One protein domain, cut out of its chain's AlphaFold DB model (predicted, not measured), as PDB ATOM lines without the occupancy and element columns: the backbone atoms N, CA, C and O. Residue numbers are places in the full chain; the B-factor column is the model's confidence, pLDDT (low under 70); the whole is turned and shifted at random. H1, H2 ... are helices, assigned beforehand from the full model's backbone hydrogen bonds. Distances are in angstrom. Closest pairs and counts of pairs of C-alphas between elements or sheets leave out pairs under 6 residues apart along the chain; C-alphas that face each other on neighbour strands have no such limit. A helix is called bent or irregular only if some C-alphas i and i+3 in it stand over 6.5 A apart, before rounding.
ATOM      1  N   THR A  48     -47.941 102.494   4.666       76.50
ATOM      2  CA  THR A  48     -48.488 103.526   5.564       76.50
ATOM      3  C   THR A  48     -48.609 103.011   7.003       76.50
ATOM      4  O   THR A  48     -48.670 101.808   7.247       76.50
ATOM      5  N   VAL A  49     -48.674 103.916   7.989       72.12
ATOM      6  CA  VAL A  49     -48.801 103.544   9.417       72.12
ATOM      7  C   VAL A  49     -50.089 102.752   9.690       72.12
ATOM      8  O   VAL A  49     -50.072 101.844  10.519       72.12
ATOM      9  N   SER A  50     -51.167 103.033   8.948       68.88
ATOM     10  CA  SER A  50     -52.442 102.306   9.018       68.88
ATOM     11  C   SER A  50     -52.346 100.862   8.522       68.88
ATOM     12  O   SER A  50     -52.954  99.977   9.116       68.88
ATOM     13  N   ASP A  51     -51.571 100.605   7.464       76.31
ATOM     14  CA  ASP A  51     -51.544  99.304   6.778       76.31
ATOM     15  C   ASP A  51     -50.286  98.481   7.083       76.31
ATOM     16  O   ASP A  51     -50.188  97.309   6.711       76.31
ATOM     17  N   ARG A  52     -49.323  99.052   7.816       79.19
ATOM     18  CA  ARG A  52     -48.059  98.398   8.181       79.19
ATOM     19  C   ARG A  52     -48.269  97.077   8.915       79.19
ATOM     20  O   ARG A  52     -47.574  96.108   8.619       79.19
ATOM     21  N   SER A  53     -49.227  97.016   9.842       80.62
ATOM     22  CA  SER A  53     -49.532  95.781  10.580       80.62
ATOM     23  C   SER A  53     -49.986  94.662   9.633       80.62
ATOM     24  O   SER A  53     -49.456  93.552   9.692       80.62
ATOM     25  N   ARG A  54     -50.870  94.991   8.679       80.25
ATOM     26  CA  ARG A  54     -51.352  94.067   7.640       80.25
ATOM     27  C   ARG A  54     -50.229  93.636   6.692       80.25
ATOM     28  O   ARG A  54     -50.133  92.467   6.339       80.25
ATOM     29  N   SER A  55     -49.347  94.560   6.313       81.88
ATOM     30  CA  SER A  55     -48.180  94.270   5.465       81.88
ATOM     31  C   SER A  55     -47.197  93.303   6.152       81.88
ATOM     32  O   SER A  55     -46.737  92.325   5.557       81.88
ATOM     33  N   ILE A  56     -46.920  93.507   7.446       82.19
ATOM     34  CA  ILE A  56     -46.035  92.632   8.233       82.19
ATOM     35  C   ILE A  56     -46.668  91.254   8.480       82.19
ATOM     36  O   ILE A  56     -45.965  90.237   8.399       82.19
ATOM     37  N   SER A  57     -47.971  91.193   8.777       84.25
ATOM     38  CA  SER A  57     -48.676  89.923   8.978       84.25
ATOM     39  C   SER A  57     -48.777  89.130   7.678       84.25
ATOM     40  O   SER A  57     -48.524  87.928   7.700       84.25
ATOM     41  N   LEU A  58     -48.994  89.787   6.534       84.69
ATOM     42  CA  LEU A  58     -48.968  89.149   5.216       84.69
ATOM     43  C   LEU A  58     -47.583  88.581   4.872       84.69
ATOM     44  O   LEU A  58     -47.481  87.455   4.383       84.69
ATOM     45  N   ASN A  59     -46.505  89.314   5.168       85.31
ATOM     46  CA  ASN A  59     -45.139  88.820   4.969       85.31
ATOM     47  C   ASN A  59     -44.852  87.587   5.852       85.31
ATOM     48  O   ASN A  59     -44.268  86.599   5.410       85.31
ATOM     49  N   SER A  60     -45.326  87.605   7.099       84.12
ATOM     50  CA  SER A  60     -45.186  86.473   8.024       84.12
ATOM     51  C   SER A  60     -46.059  85.273   7.620       84.12
ATOM     52  O   SER A  60     -45.606  84.132   7.694       84.12
ATOM     53  N   GLY A  61     -47.262  85.521   7.096       84.19
ATOM     54  CA  GLY A  61     -48.140  84.506   6.509       84.19
ATOM     55  C   GLY A  61     -47.554  83.877   5.245       84.19
ATOM     56  O   GLY A  61     -47.626  82.664   5.073       84.19
ATOM     57  N   SER A  62     -46.886  84.671   4.405       84.00
ATOM     58  CA  SER A  62     -46.174  84.186   3.214       84.00
ATOM     59  C   SER A  62     -45.028  83.238   3.584       84.00
ATOM     60  O   SER A  62     -44.828  82.220   2.926       84.00
ATOM     61  N   PHE A  63     -44.311  83.521   4.678       82.75
ATOM     62  CA  PHE A  63     -43.295  82.613   5.215       82.75
ATOM     63  C   PHE A  63     -43.903  81.293   5.723       82.75
ATOM     64  O   PHE A  63     -43.361  80.227   5.438       82.75
ATOM     65  N   ALA A  64     -45.049  81.344   6.413       82.38
ATOM     66  CA  ALA A  64     -45.758  80.146   6.873       82.38
ATOM     67  C   ALA A  64     -46.231  79.262   5.703       82.38
ATOM     68  O   ALA A  64     -46.027  78.049   5.727       82.38
ATOM     69  N   LEU A  65     -46.762  79.870   4.638       81.88
ATOM     70  CA  LEU A  65     -47.102  79.166   3.396       81.88
ATOM     71  C   LEU A  65     -45.871  78.546   2.725       81.88
ATOM     72  O   LEU A  65     -45.928  77.416   2.239       81.88
ATOM     73  N   GLY A  66     -44.745  79.262   2.733       79.25
ATOM     74  CA  GLY A  66     -43.468  78.755   2.238       79.25
ATOM     75  C   GLY A  66     -43.003  77.497   2.973       79.25
ATOM     76  O   GLY A  66     -42.512  76.577   2.329       79.25
ATOM     77  N   LEU A  67     -43.216  77.411   4.291       73.69
ATOM     78  CA  LEU A  67     -42.911  76.213   5.086       73.69
ATOM     79  C   LEU A  67     -43.823  75.027   4.745       73.69
ATOM     80  O   LEU A  67     -43.349  73.894   4.727       73.69
ATOM     81  N   THR A  68     -45.095  75.270   4.416       75.56
ATOM     82  CA  THR A  68     -46.013  74.214   3.952       75.56
ATOM     83  C   THR A  68     -45.594  73.645   2.594       75.56
ATOM     84  O   THR A  68     -45.703  72.442   2.372       75.56
ATOM     85  N   ILE A  69     -45.086  74.491   1.693       73.81
ATOM     86  CA  ILE A  69     -44.601  74.089   0.359       73.81
ATOM     87  C   ILE A  69     -43.136  73.601   0.418       73.81
ATOM     88  O   ILE A  69     -42.657  72.949  -0.506       73.81
ATOM     89  N   GLY A  70     -42.421  73.871   1.512       67.06
ATOM     90  CA  GLY A  70     -40.988  73.618   1.702       67.06
ATOM     91  C   GLY A  70     -40.502  72.179   1.471       67.06
ATOM     92  O   GLY A  70     -39.427  72.023   0.892       67.06
ATOM     93  N   PRO A  71     -41.263  71.122   1.820       66.38
ATOM     94  CA  PRO A  71     -40.882  69.738   1.520       66.38
ATOM     95  C   PRO A  71     -40.932  69.367   0.026       66.38
ATOM     96  O   PRO A  71     -40.665  68.220  -0.336       66.38
ATOM     97  N   ALA A  72     -41.298  70.304  -0.852       66.38
ATOM     98  CA  ALA A  72     -41.371  70.074  -2.283       66.38
ATOM     99  C   ALA A  72     -39.995  69.790  -2.924       66.38
ATOM    100  O   ALA A  72     -38.964  70.304  -2.481       66.38
ATOM    101  N   PRO A  73     -39.958  69.030  -4.037       71.38
ATOM    102  CA  PRO A  73     -38.738  68.826  -4.812       71.38
ATOM    103  C   PRO A  73     -38.100  70.158  -5.225       71.38
ATOM    104  O   PRO A  73     -38.803  71.107  -5.575       71.38
ATOM    105  N   ALA A  74     -36.763  70.209  -5.285       71.88
ATOM    106  CA  ALA A  74     -35.998  71.408  -5.660       71.88
ATOM    107  C   ALA A  74     -36.479  72.074  -6.968       71.88
ATOM    108  O   ALA A  74     -36.374  73.291  -7.121       71.88
ATOM    109  N   PHE A  75     -37.073  71.291  -7.874       75.06
ATOM    110  CA  PHE A  75     -37.736  71.767  -9.087       75.06
ATOM    111  C   PHE A  75     -38.852  72.792  -8.813       75.06
ATOM    112  O   PHE A  75     -38.883  73.844  -9.448       75.06
ATOM    113  N   MET A  76     -39.727  72.554  -7.827       77.44
ATOM    114  CA  MET A  76     -40.779  73.510  -7.453       77.44
ATOM    115  C   MET A  76     -40.182  74.815  -6.922       77.44
ATOM    116  O   MET A  76     -40.665  75.894  -7.255       77.44
ATOM    117  N   GLY A  77     -39.079  74.735  -6.171       76.81
ATOM    118  CA  GLY A  77     -38.348  75.916  -5.715       76.81
ATOM    119  C   GLY A  77     -37.837  76.775  -6.876       76.81
ATOM    120  O   GLY A  77     -37.960  77.998  -6.833       76.81
ATOM    121  N   VAL A  78     -37.306  76.154  -7.934       81.88
ATOM    122  CA  VAL A  78     -36.857  76.855  -9.151       81.88
ATOM    123  C   VAL A  78     -38.036  77.528  -9.859       81.88
ATOM    124  O   VAL A  78     -37.936  78.707 -10.196       81.88
ATOM    125  N   MET A  79     -39.165  76.829 -10.014       84.31
ATOM    126  CA  MET A  79     -40.373  77.378 -10.648       84.31
ATOM    127  C   MET A  79     -40.945  78.578  -9.882       84.31
ATOM    128  O   MET A  79     -41.207  79.616 -10.481       84.31
ATOM    129  N   ILE A  80     -41.073  78.483  -8.556       83.88
ATOM    130  CA  ILE A  80     -41.585  79.579  -7.715       83.88
ATOM    131  C   ILE A  80     -40.656  80.798  -7.770       83.88
ATOM    132  O   ILE A  80     -41.129  81.929  -7.874       83.88
ATOM    133  N   ASN A  81     -39.334  80.590  -7.742       84.31
ATOM    134  CA  ASN A  81     -38.371  81.688  -7.871       84.31
ATOM    135  C   ASN A  81     -38.458  82.355  -9.255       84.31
ATOM    136  O   ASN A  81     -38.349  83.575  -9.334       84.31
ATOM    137  N   LEU A  82     -38.678  81.579 -10.322       86.69
ATOM    138  CA  LEU A  82     -38.842  82.108 -11.677       86.69
ATOM    139  C   LEU A  82     -40.133  82.926 -11.808       86.69
ATOM    140  O   LEU A  82     -40.088  84.051 -12.293       86.69
ATOM    141  N   ILE A  83     -41.257  82.403 -11.312       88.62
ATOM    142  CA  ILE A  83     -42.542  83.117 -11.295       88.62
ATOM    143  C   ILE A  83     -42.409  84.421 -10.499       88.62
ATOM    144  O   ILE A  83     -42.842  85.469 -10.969       88.62
ATOM    145  N   CYS A  84     -41.763  84.383  -9.329       84.75
ATOM    146  CA  CYS A  84     -41.505  85.574  -8.520       84.75
ATOM    147  C   CYS A  84     -40.646  86.603  -9.273       84.75
ATOM    148  O   CYS A  84     -40.991  87.782  -9.301       84.75
ATOM    149  N   ALA A  85     -39.579  86.167  -9.947       85.25
ATOM    150  CA  ALA A  85     -38.751  87.051 -10.763       85.25
ATOM    151  C   ALA A  85     -39.556  87.696 -11.903       85.25
ATOM    152  O   ALA A  85     -39.456  88.902 -12.108       85.25
ATOM    153  N   CYS A  86     -40.404  86.930 -12.595       87.44
ATOM    154  CA  CYS A  86     -41.298  87.467 -13.619       87.44
ATOM    155  C   CYS A  86     -42.282  88.491 -13.034       87.44
ATOM    156  O   CYS A  86     -42.418  89.579 -13.584       87.44
ATOM    157  N   LEU A  87     -42.932  88.188 -11.907       87.75
ATOM    158  CA  LEU A  87     -43.859  89.117 -11.252       87.75
ATOM    159  C   LEU A  87     -43.172  90.420 -10.845       87.75
ATOM    160  O   LEU A  87     -43.740  91.492 -11.036       87.75
ATOM    161  N   VAL A  88     -41.942  90.340 -10.333       85.38
ATOM    162  CA  VAL A  88     -41.173  91.539  -9.999       85.38
ATOM    163  C   VAL A  88     -40.825  92.328 -11.262       85.38
ATOM    164  O   VAL A  88     -41.064  93.524 -11.310       85.38
ATOM    165  N   ILE A  89     -40.335  91.684 -12.320       85.19
ATOM    166  CA  ILE A  89     -39.939  92.390 -13.549       85.19
ATOM    167  C   ILE A  89     -41.139  93.051 -14.249       85.19
ATOM    168  O   ILE A  89     -41.007  94.163 -14.753       85.19
ATOM    169  N   PHE A  90     -42.297  92.388 -14.292       87.44
ATOM    170  CA  PHE A  90     -43.453  92.867 -15.060       87.44
ATOM    171  C   PHE A  90     -44.434  93.727 -14.261       87.44
ATOM    172  O   PHE A  90     -45.080  94.596 -14.842       87.44
ATOM    173  N   PHE A  91     -44.591  93.476 -12.961       83.19
ATOM    174  CA  PHE A  91     -45.680  94.052 -12.166       83.19
ATOM    175  C   PHE A  91     -45.197  94.950 -11.026       83.19
ATOM    176  O   PHE A  91     -45.970  95.756 -10.505       83.19
ATOM    177  N   PHE A  92     -43.930  94.833 -10.617       80.94
ATOM    178  CA  PHE A  92     -43.410  95.650  -9.530       80.94
ATOM    179  C   PHE A  92     -43.183  97.081 -10.006       80.94
ATOM    180  O   PHE A  92     -42.254  97.384 -10.751       80.94
ATOM    181  N   ARG A  93     -44.038  97.981  -9.530       70.81
ATOM    182  CA  ARG A  93     -43.825  99.418  -9.632       70.81
ATOM    183  C   ARG A  93     -43.256  99.901  -8.307       70.81
ATOM    184  O   ARG A  93     -43.894  99.740  -7.269       70.81
ATOM    185  N   GLU A  94     -42.060 100.472  -8.349       68.62
ATOM    186  CA  GLU A  94     -41.386 100.963  -7.149       68.62
ATOM    187  C   GLU A  94     -42.231 102.044  -6.457       68.62
ATOM    188  O   GLU A  94     -42.635 103.034  -7.073       68.62
ATOM    189  N   ARG A 121     -29.436  99.444  23.426       84.25
ATOM    190  CA  ARG A 121     -28.430  98.417  23.131       84.25
ATOM    191  C   ARG A 121     -28.803  97.071  23.725       84.25
ATOM    192  O   ARG A 121     -28.651  96.061  23.045       84.25
ATOM    193  N   LEU A 122     -29.334  97.049  24.943       87.81
ATOM    194  CA  LEU A 122     -29.717  95.806  25.603       87.81
ATOM    195  C   LEU A 122     -30.936  95.184  24.922       87.81
ATOM    196  O   LEU A 122     -30.919  93.987  24.645       87.81
ATOM    197  N   ALA A 123     -31.943  95.984  24.566       83.62
ATOM    198  CA  ALA A 123     -33.134  95.498  23.870       83.62
ATOM    199  C   ALA A 123     -32.823  94.909  22.480       83.62
ATOM    200  O   ALA A 123     -33.389  93.885  22.094       83.62
ATOM    201  N   ILE A 124     -31.901  95.506  21.716       86.94
ATOM    202  CA  ILE A 124     -31.500  94.908  20.431       86.94
ATOM    203  C   ILE A 124     -30.646  93.667  20.651       86.94
ATOM    204  O   ILE A 124     -30.848  92.685  19.943       86.94
ATOM    205  N   MET A 125     -29.727  93.667  21.620       86.81
ATOM    206  CA  MET A 125     -28.915  92.481  21.906       86.81
ATOM    207  C   MET A 125     -29.786  91.291  22.313       86.81
ATOM    208  O   MET A 125     -29.595  90.195  21.786       86.81
ATOM    209  N   THR A 126     -30.789  91.500  23.171       89.25
ATOM    210  CA  THR A 126     -31.747  90.447  23.534       89.25
ATOM    211  C   THR A 126     -32.570  90.004  22.328       89.25
ATOM    212  O   THR A 126     -32.683  88.806  22.091       89.25
ATOM    213  N   CYS A 127     -33.060  90.926  21.496       83.75
ATOM    214  CA  CYS A 127     -33.816  90.589  20.288       83.75
ATOM    215  C   CYS A 127     -32.987  89.786  19.267       83.75
ATOM    216  O   CYS A 127     -33.462  88.778  18.735       83.75
ATOM    217  N   ILE A 128     -31.733  90.187  19.025       87.06
ATOM    218  CA  ILE A 128     -30.794  89.462  18.160       87.06
ATOM    219  C   ILE A 128     -30.539  88.068  18.729       87.06
ATOM    220  O   ILE A 128     -30.613  87.090  17.988       87.06
ATOM    221  N   PHE A 129     -30.290  87.960  20.034       88.06
ATOM    222  CA  PHE A 129     -30.040  86.680  20.683       88.06
ATOM    223  C   PHE A 129     -31.261  85.753  20.622       88.06
ATOM    224  O   PHE A 129     -31.129  84.592  20.239       88.06
ATOM    225  N   THR A 130     -32.465  86.257  20.906       88.44
ATOM    226  CA  THR A 130     -33.709  85.488  20.768       88.44
ATOM    227  C   THR A 130     -33.918  85.037  19.326       88.44
ATOM    228  O   THR A 130     -34.271  83.883  19.091       88.44
ATOM    229  N   ARG A 131     -33.658  85.905  18.340       82.56
ATOM    230  CA  ARG A 131     -33.759  85.538  16.923       82.56
ATOM    231  C   ARG A 131     -32.731  84.498  16.508       82.56
ATOM    232  O   ARG A 131     -33.079  83.583  15.764       82.56
ATOM    233  N   PHE A 132     -31.507  84.606  17.007       83.81
ATOM    234  CA  PHE A 132     -30.468  83.608  16.800       83.81
ATOM    235  C   PHE A 132     -30.876  82.259  17.398       83.81
ATOM    236  O   PHE A 132     -30.868  81.263  16.684       83.81
ATOM    237  N   ALA A 133     -31.314  82.228  18.659       85.94
ATOM    238  CA  ALA A 133     -31.758  81.008  19.326       85.94
ATOM    239  C   ALA A 133     -32.943  80.353  18.596       85.94
ATOM    240  O   ALA A 133     -32.927  79.148  18.357       85.94
ATOM    241  N   GLN A 134     -33.933  81.146  18.167       83.94
ATOM    242  CA  GLN A 134     -35.058  80.661  17.361       83.94
ATOM    243  C   GLN A 134     -34.586  80.008  16.057       83.94
ATOM    244  O   GLN A 134     -34.957  78.872  15.771       83.94
ATOM    245  N   MET A 135     -33.750  80.701  15.276       81.81
ATOM    246  CA  MET A 135     -33.248  80.173  14.002       81.81
ATOM    247  C   MET A 135     -32.342  78.956  14.205       81.81
ATOM    248  O   MET A 135     -32.393  78.018  13.412       81.81
ATOM    249  N   PHE A 136     -31.563  78.930  15.286       79.00
ATOM    250  CA  PHE A 136     -30.716  77.804  15.653       79.00
ATOM    251  C   PHE A 136     -31.547  76.558  15.978       79.00
ATOM    252  O   PHE A 136     -31.291  75.497  15.411       79.00
ATOM    253  N   VAL A 137     -32.571  76.673  16.830       83.88
ATOM    254  CA  VAL A 137     -33.456  75.547  17.177       83.88
ATOM    255  C   VAL A 137     -34.184  75.026  15.940       83.88
ATOM    256  O   VAL A 137     -34.178  73.821  15.703       83.88
ATOM    257  N   ILE A 138     -34.747  75.920  15.118       81.88
ATOM    258  CA  ILE A 138     -35.443  75.539  13.879       81.88
ATOM    259  C   ILE A 138     -34.494  74.798  12.930       81.88
ATOM    260  O   ILE A 138     -34.835  73.722  12.454       81.88
ATOM    261  N   THR A 139     -33.281  75.315  12.712       78.88
ATOM    262  CA  THR A 139     -32.300  74.692  11.805       78.88
ATOM    263  C   THR A 139     -31.859  73.314  12.303       78.88
ATOM    264  O   THR A 139     -31.723  72.379  11.509       78.88
ATOM    265  N   ASN A 140     -31.652  73.160  13.616       80.12
ATOM    266  CA  ASN A 140     -31.306  71.867  14.206       80.12
ATOM    267  C   ASN A 140     -32.463  70.869  14.086       80.12
ATOM    268  O   ASN A 140     -32.221  69.719  13.733       80.12
ATOM    269  N   LEU A 141     -33.708  71.297  14.317       80.69
ATOM    270  CA  LEU A 141     -34.889  70.447  14.141       80.69
ATOM    271  C   LEU A 141     -35.112  70.057  12.677       80.69
ATOM    272  O   LEU A 141     -35.449  68.915  12.404       80.69
ATOM    273  N   GLU A 142     -34.872  70.957  11.730       76.44
ATOM    274  CA  GLU A 142     -34.994  70.654  10.302       76.44
ATOM    275  C   GLU A 142     -33.897  69.683   9.831       76.44
ATOM    276  O   GLU A 142     -34.161  68.746   9.078       76.44
ATOM    277  N   THR A 143     -32.664  69.859  10.322       78.81
ATOM    278  CA  THR A 143     -31.507  69.041   9.917       78.81
ATOM    279  C   THR A 143     -31.503  67.669  10.588       78.81
ATOM    280  O   THR A 143     -31.247  66.654   9.937       78.81
ATOM    281  N   LEU A 144     -31.774  67.621  11.894       82.81
ATOM    282  CA  LEU A 144     -31.717  66.401  12.700       82.81
ATOM    283  C   LEU A 144     -33.086  65.742  12.883       82.81
ATOM    284  O   LEU A 144     -33.141  64.590  13.299       82.81
ATOM    285  N   GLY A 145     -34.192  66.407  12.547       82.56
ATOM    286  CA  GLY A 145     -35.539  65.869  12.758       82.56
ATOM    287  C   GLY A 145     -35.790  64.560  12.014       82.56
ATOM    288  O   GLY A 145     -36.343  63.617  12.581       82.56
ATOM    289  N   ALA A 146     -35.315  64.444  10.770       85.19
ATOM    290  CA  ALA A 146     -35.427  63.207  10.000       85.19
ATOM    291  C   ALA A 146     -34.629  62.037  10.620       85.19
ATOM    292  O   ALA A 146     -35.224  60.989  10.872       85.19
ATOM    293  N   PRO A 147     -33.319  62.155  10.920       87.56
ATOM    294  CA  PRO A 147     -32.600  61.068  11.583       87.56
ATOM    295  C   PRO A 147     -33.112  60.775  12.997       87.56
ATOM    296  O   PRO A 147     -33.213  59.604  13.345       87.56
ATOM    297  N   LEU A 148     -33.505  61.789  13.778       86.69
ATOM    298  CA  LEU A 148     -34.068  61.593  15.119       86.69
ATOM    299  C   LEU A 148     -35.407  60.849  15.088       86.69
ATOM    300  O   LEU A 148     -35.638  59.972  15.909       86.69
ATOM    301  N   SER A 149     -36.286  61.152  14.131       85.38
ATOM    302  CA  SER A 149     -37.551  60.418  13.988       85.38
ATOM    303  C   SER A 149     -37.340  58.982  13.499       85.38
ATOM    304  O   SER A 149     -38.030  58.081  13.970       85.38
ATOM    305  N   MET A 150     -36.354  58.734  12.625       87.12
ATOM    306  CA  MET A 150     -35.974  57.369  12.232       87.12
ATOM    307  C   MET A 150     -35.452  56.554  13.421       87.12
ATOM    308  O   MET A 150     -35.821  55.391  13.560       87.12
ATOM    309  N   THR A 151     -34.625  57.138  14.294       90.44
ATOM    310  CA  THR A 151     -34.069  56.419  15.452       90.44
ATOM    311  C   THR A 151     -35.070  56.260  16.594       90.44
ATOM    312  O   THR A 151     -35.093  55.212  17.230       90.44
ATOM    313  N   MET A 152     -35.905  57.269  16.851       90.38
ATOM    314  CA  MET A 152     -36.861  57.274  17.961       90.38
ATOM    315  C   MET A 152     -38.111  56.434  17.674       90.38
ATOM    316  O   MET A 152     -38.594  55.744  18.567       90.38
ATOM    317  N   PHE A 153     -38.630  56.472  16.441       86.62
ATOM    318  CA  PHE A 153     -39.849  55.747  16.057       86.62
ATOM    319  C   PHE A 153     -39.587  54.504  15.196       86.62
ATOM    320  O   PHE A 153     -40.529  53.795  14.847       86.62
ATOM    321  N   GLY A 154     -38.330  54.232  14.826       89.19
ATOM    322  CA  GLY A 154     -37.976  53.094  13.971       89.19
ATOM    323  C   GLY A 154     -38.555  53.180  12.553       89.19
ATOM    324  O   GLY A 154     -38.710  52.157  11.888       89.19
ATOM    325  N   TRP A 155     -38.931  54.377  12.095       86.94
ATOM    326  CA  TRP A 155     -39.571  54.579  10.795       86.94
ATOM    327  C   TRP A 155     -38.606  54.393   9.622       86.94
ATOM    328  O   TRP A 155     -37.421  54.721   9.697       86.94
ATOM    329  N   ASN A 156     -39.137  53.917   8.492       90.12
ATOM    330  CA  ASN A 156     -38.384  53.849   7.243       90.12
ATOM    331  C   ASN A 156     -38.246  55.248   6.605       90.12
ATOM    332  O   ASN A 156     -39.091  56.119   6.808       90.12
ATOM    333  N   LYS A 157     -37.235  55.451   5.748       84.75
ATOM    334  CA  LYS A 157     -36.923  56.744   5.104       84.75
ATOM    335  C   LYS A 157     -38.142  57.400   4.446       84.75
ATOM    336  O   LYS A 157     -38.340  58.601   4.591       84.75
ATOM    337  N   GLN A 158     -38.967  56.625   3.739       84.75
ATOM    338  CA  GLN A 158     -40.179  57.144   3.090       84.75
ATOM    339  C   GLN A 158     -41.244  57.585   4.101       84.75
ATOM    340  O   GLN A 158     -41.813  58.662   3.947       84.75
ATOM    341  N   GLN A 159     -41.475  56.790   5.148       84.75
ATOM    342  CA  GLN A 159     -42.444  57.112   6.196       84.75
ATOM    343  C   GLN A 159     -42.010  58.361   6.961       84.75
ATOM    344  O   GLN A 159     -42.806  59.277   7.133       84.75
ATOM    345  N   THR A 160     -40.731  58.457   7.327       84.88
ATOM    346  CA  THR A 160     -40.166  59.653   7.959       84.88
ATOM    347  C   THR A 160     -40.372  60.896   7.107       84.88
ATOM    348  O   THR A 160     -40.815  61.915   7.625       84.88
ATOM    349  N   VAL A 161     -40.095  60.826   5.802       82.81
ATOM    350  CA  VAL A 161     -40.308  61.972   4.909       82.81
ATOM    351  C   VAL A 161     -41.787  62.351   4.852       82.81
ATOM    352  O   VAL A 161     -42.102  63.535   4.939       82.81
ATOM    353  N   GLN A 162     -42.699  61.379   4.765       83.06
ATOM    354  CA  GLN A 162     -44.140  61.643   4.733       83.06
ATOM    355  C   GLN A 162     -44.648  62.279   6.031       83.06
ATOM    356  O   GLN A 162     -45.302  63.319   5.982       83.06
ATOM    357  N   TYR A 163     -44.309  61.709   7.190       83.69
ATOM    358  CA  TYR A 163     -44.730  62.242   8.486       83.69
ATOM    359  C   TYR A 163     -44.102  63.601   8.779       83.69
ATOM    360  O   TYR A 163     -44.805  64.509   9.212       83.69
ATOM    361  N   ASN A 164     -42.813  63.785   8.487       81.94
ATOM    362  CA  ASN A 164     -42.158  65.072   8.690       81.94
ATOM    363  C   ASN A 164     -42.783  66.155   7.798       81.94
ATOM    364  O   ASN A 164     -43.094  67.247   8.267       81.94
ATOM    365  N   SER A 165     -43.061  65.830   6.532       81.19
ATOM    366  CA  SER A 165     -43.731  66.754   5.608       81.19
ATOM    367  C   SER A 165     -45.153  67.091   6.059       81.19
ATOM    368  O   SER A 165     -45.557  68.247   5.973       81.19
ATOM    369  N   LEU A 166     -45.899  66.116   6.589       84.56
ATOM    370  CA  LEU A 166     -47.240  66.337   7.135       84.56
ATOM    371  C   LEU A 166     -47.208  67.258   8.362       84.56
ATOM    372  O   LEU A 166     -48.031  68.166   8.466       84.56
ATOM    373  N   MET A 167     -46.244  67.065   9.266       83.75
ATOM    374  CA  MET A 167     -46.075  67.908  10.455       83.75
ATOM    375  C   MET A 167     -45.681  69.343  10.085       83.75
ATOM    376  O   MET A 167     -46.299  70.292  10.569       83.75
ATOM    377  N   HIS A 168     -44.706  69.522   9.186       81.38
ATOM    378  CA  HIS A 168     -44.330  70.846   8.679       81.38
ATOM    379  C   HIS A 168     -45.481  71.516   7.915       81.38
ATOM    380  O   HIS A 168     -45.720  72.712   8.087       81.38
ATOM    381  N   GLY A 169     -46.239  70.740   7.135       83.44
ATOM    382  CA  GLY A 169     -47.438  71.200   6.445       83.44
ATOM    383  C   GLY A 169     -48.510  71.702   7.411       83.44
ATOM    384  O   GLY A 169     -49.016  72.810   7.233       83.44
ATOM    385  N   GLY A 170     -48.794  70.933   8.467       86.31
ATOM    386  CA  GLY A 170     -49.732  71.307   9.526       86.31
ATOM    387  C   GLY A 170     -49.298  72.561  10.285       86.31
ATOM    388  O   GLY A 170     -50.104  73.471  10.472       86.31
ATOM    389  N   PHE A 171     -48.018  72.661  10.653       84.94
ATOM    390  CA  PHE A 171     -47.464  73.851  11.304       84.94
ATOM    391  C   PHE A 171     -47.603  75.106  10.429       84.94
ATOM    392  O   PHE A 171     -48.067  76.146  10.902       84.94
ATOM    393  N   GLY A 172     -47.256  75.007   9.142       84.75
ATOM    394  CA  GLY A 172     -47.400  76.118   8.202       84.75
ATOM    395  C   GLY A 172     -48.862  76.496   7.940       84.75
ATOM    396  O   GLY A 172     -49.174  77.683   7.866       84.75
ATOM    397  N   PHE A 173     -49.781  75.522   7.909       86.38
ATOM    398  CA  PHE A 173     -51.215  75.781   7.748       86.38
ATOM    399  C   PHE A 173     -51.807  76.512   8.957       86.38
ATOM    400  O   PHE A 173     -52.482  77.526   8.791       86.38
ATOM    401  N   ILE A 174     -51.506  76.052  10.176       89.38
ATOM    402  CA  ILE A 174     -51.929  76.733  11.409       89.38
ATOM    403  C   ILE A 174     -51.362  78.157  11.437       89.38
ATOM    404  O   ILE A 174     -52.098  79.109  11.697       89.38
ATOM    405  N   GLY A 175     -50.078  78.323  11.103       85.38
ATOM    406  CA  GLY A 175     -49.445  79.637  11.000       85.38
ATOM    407  C   GLY A 175     -50.145  80.545   9.988       85.38
ATOM    408  O   GLY A 175     -50.455  81.693  10.300       85.38
ATOM    409  N   PHE A 176     -50.456  80.029   8.797       86.06
ATOM    410  CA  PHE A 176     -51.185  80.771   7.772       86.06
ATOM    411  C   PHE A 176     -52.569  81.215   8.254       86.06
ATOM    412  O   PHE A 176     -52.913  82.380   8.075       86.06
ATOM    413  N   VAL A 177     -53.334  80.338   8.912       88.12
ATOM    414  CA  VAL A 177     -54.657  80.680   9.463       88.12
ATOM    415  C   VAL A 177     -54.544  81.789  10.510       88.12
ATOM    416  O   VAL A 177     -55.291  82.761  10.445       88.12
ATOM    417  N   ILE A 178     -53.580  81.698  11.430       88.12
ATOM    418  CA  ILE A 178     -53.344  82.735  12.447       88.12
ATOM    419  C   ILE A 178     -53.031  84.084  11.785       88.12
ATOM    420  O   ILE A 178     -53.606  85.111  12.156       88.12
ATOM    421  N   TYR A 179     -52.150  84.102  10.780       86.19
ATOM    422  CA  TYR A 179     -51.813  85.337  10.073       86.19
ATOM    423  C   TYR A 179     -52.964  85.860   9.208       86.19
ATOM    424  O   TYR A 179     -53.165  87.070   9.169       86.19
ATOM    425  N   ALA A 180     -53.761  84.991   8.584       85.25
ATOM    426  CA  ALA A 180     -54.946  85.383   7.824       85.25
ATOM    427  C   ALA A 180     -56.000  86.034   8.731       85.25
ATOM    428  O   ALA A 180     -56.506  87.110   8.415       85.25
ATOM    429  N   ILE A 181     -56.259  85.450   9.906       86.31
ATOM    430  CA  ILE A 181     -57.111  86.053  10.943       86.31
ATOM    431  C   ILE A 181     -56.543  87.417  11.353       86.31
ATOM    432  O   ILE A 181     -57.284  88.391  11.406       86.31
ATOM    433  N   SER A 182     -55.229  87.526  11.557       82.88
ATOM    434  CA  SER A 182     -54.570  88.793  11.925       82.88
ATOM    435  C   SER A 182     -54.630  89.875  10.835       82.88
ATOM    436  O   SER A 182     -54.410  91.047  11.125       82.88
ATOM    437  N   VAL A 183     -54.865  89.502   9.574       81.38
ATOM    438  CA  VAL A 183     -55.102  90.448   8.469       81.38
ATOM    439  C   VAL A 183     -56.569  90.884   8.442       81.38
ATOM    440  O   VAL A 183     -56.846  92.064   8.232       81.38
ATOM    441  N   CYS A 184     -57.501  89.949   8.652       79.06
ATOM    442  CA  CYS A 184     -58.940  90.222   8.650       79.06
ATOM    443  C   CYS A 184     -59.384  91.041   9.870       79.06
ATOM    444  O   CYS A 184     -60.188  91.964   9.742       79.06
ATOM    445  N   PHE A 185     -58.856  90.711  11.047       75.56
ATOM    446  CA  PHE A 185     -59.077  91.448  12.282       75.56
ATOM    447  C   PHE A 185     -57.943  92.454  12.432       75.56
ATOM    448  O   PHE A 185     -56.795  92.088  12.650       75.56
ATOM    449  N   ASP A 186     -58.260  93.733  12.263       64.69
ATOM    450  CA  ASP A 186     -57.303  94.839  12.256       64.69
ATOM    451  C   ASP A 186     -56.744  95.078  13.675       64.69
ATOM    452  O   ASP A 186     -57.135  96.020  14.364       64.69
ATOM    453  N   ILE A 187     -55.845  94.208  14.156       60.88
ATOM    454  CA  ILE A 187     -55.324  94.251  15.540       60.88
ATOM    455  C   ILE A 187     -54.670  95.612  15.848       60.88
ATOM    456  O   ILE A 187     -54.699  96.068  16.987       60.88
ATOM    457  N   GLY A 188     -54.154  96.308  14.829       56.47
ATOM    458  CA  GLY A 188     -53.572  97.647  14.967       56.47
ATOM    459  C   GLY A 188     -54.572  98.767  15.286       56.47
ATOM    460  O   GLY A 188     -54.152  99.817  15.758       56.47
ATOM    461  N   LYS A 189     -55.879  98.566  15.068       53.97
ATOM    462  CA  LYS A 189     -56.915  99.549  15.439       53.97
ATOM    463  C   LYS A 189     -57.420  99.380  16.869       53.97
ATOM    464  O   LYS A 189     -57.972 100.323  17.418       53.97
ATOM    465  N   MET A 190     -57.210  98.214  17.483       52.62
ATOM    466  CA  MET A 190     -57.686  97.941  18.844       52.62
ATOM    467  C   MET A 190     -56.833  98.600  19.938       52.62
ATOM    468  O   MET A 190     -57.265  98.643  21.080       52.62
TER     469      MET A 190
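Overview. This is residues 48 to 94 and 121 to 190 of the 193 residues of an uncharacterized protein of Ancylostoma duodenale (UniProt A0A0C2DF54). Two long helices, H1 and H4, lie side by side and run opposite ways, making a narrow core; from its one end H2 and the bent helix H3 spread away as two separate arms, in a loose, open frame. Residues 78 to 94, mostly H2, and residues 121 to 141 of H3 stick out, while the short arm H3b packs on the start of H4. The printed part has 117 residues with four named helices, H1 to H4 in that order, and no named strand: all helix. It is loose, with a radius of gyration of the C-alphas of 18.0 A, and spans 52 by 43 by 28 A.

Arrangement. Start with H1, residues 52 to 69, and look for H4, residues 157 to 184: they touch, closest at the C-alphas of Thr 68 and Gly 169, 4.2 A apart, at a shallow tilt of 16 degrees, opposite ways. H2, residues 74 to 91, touches no helix. H3, residues 121 to 153, was assigned as one helix by its hydrogen bonds but is bent: C-alphas 143 and 146 are 7.0 A apart. Its arms H3a, residues 121 to 143, and H3b, residues 146 to 153, stand at a steep tilt of 66 degrees. H3a touches no helix. H3b touches H4, at residues 157 to 164 alone; the closest C-alphas, of Ala 146 and Thr 160, are 6.3 A apart, and the lines are only just about perpendicular, at 71 degrees. In H1, H2, H3a, H3b and H4 every O i to N i+4 pair is within hydrogen-bond range.

Along the chain. Find C-alpha 52 at (-48.059, 98.398, 8.181), where H1 begins its 25.8 A. H2 measures 25.5 A, H3a 32.4 A and H3b 10.6 A. H4 runs 40.2 A to C-alpha 184 at (-58.940, 90.222, 8.650).

Size, cuts and confidence. The C-alphas farthest apart, of Glu 94 and Gly 154, are 52.4 A apart. Residues 95 to 120 are cut out, with 33.0 A between C-alphas 94 and 121. The links H1 to H2 and H3 to H4 are tight. Look for pLDDT under 70 at residues 50, 70 to 72, 94 and 186 to 190.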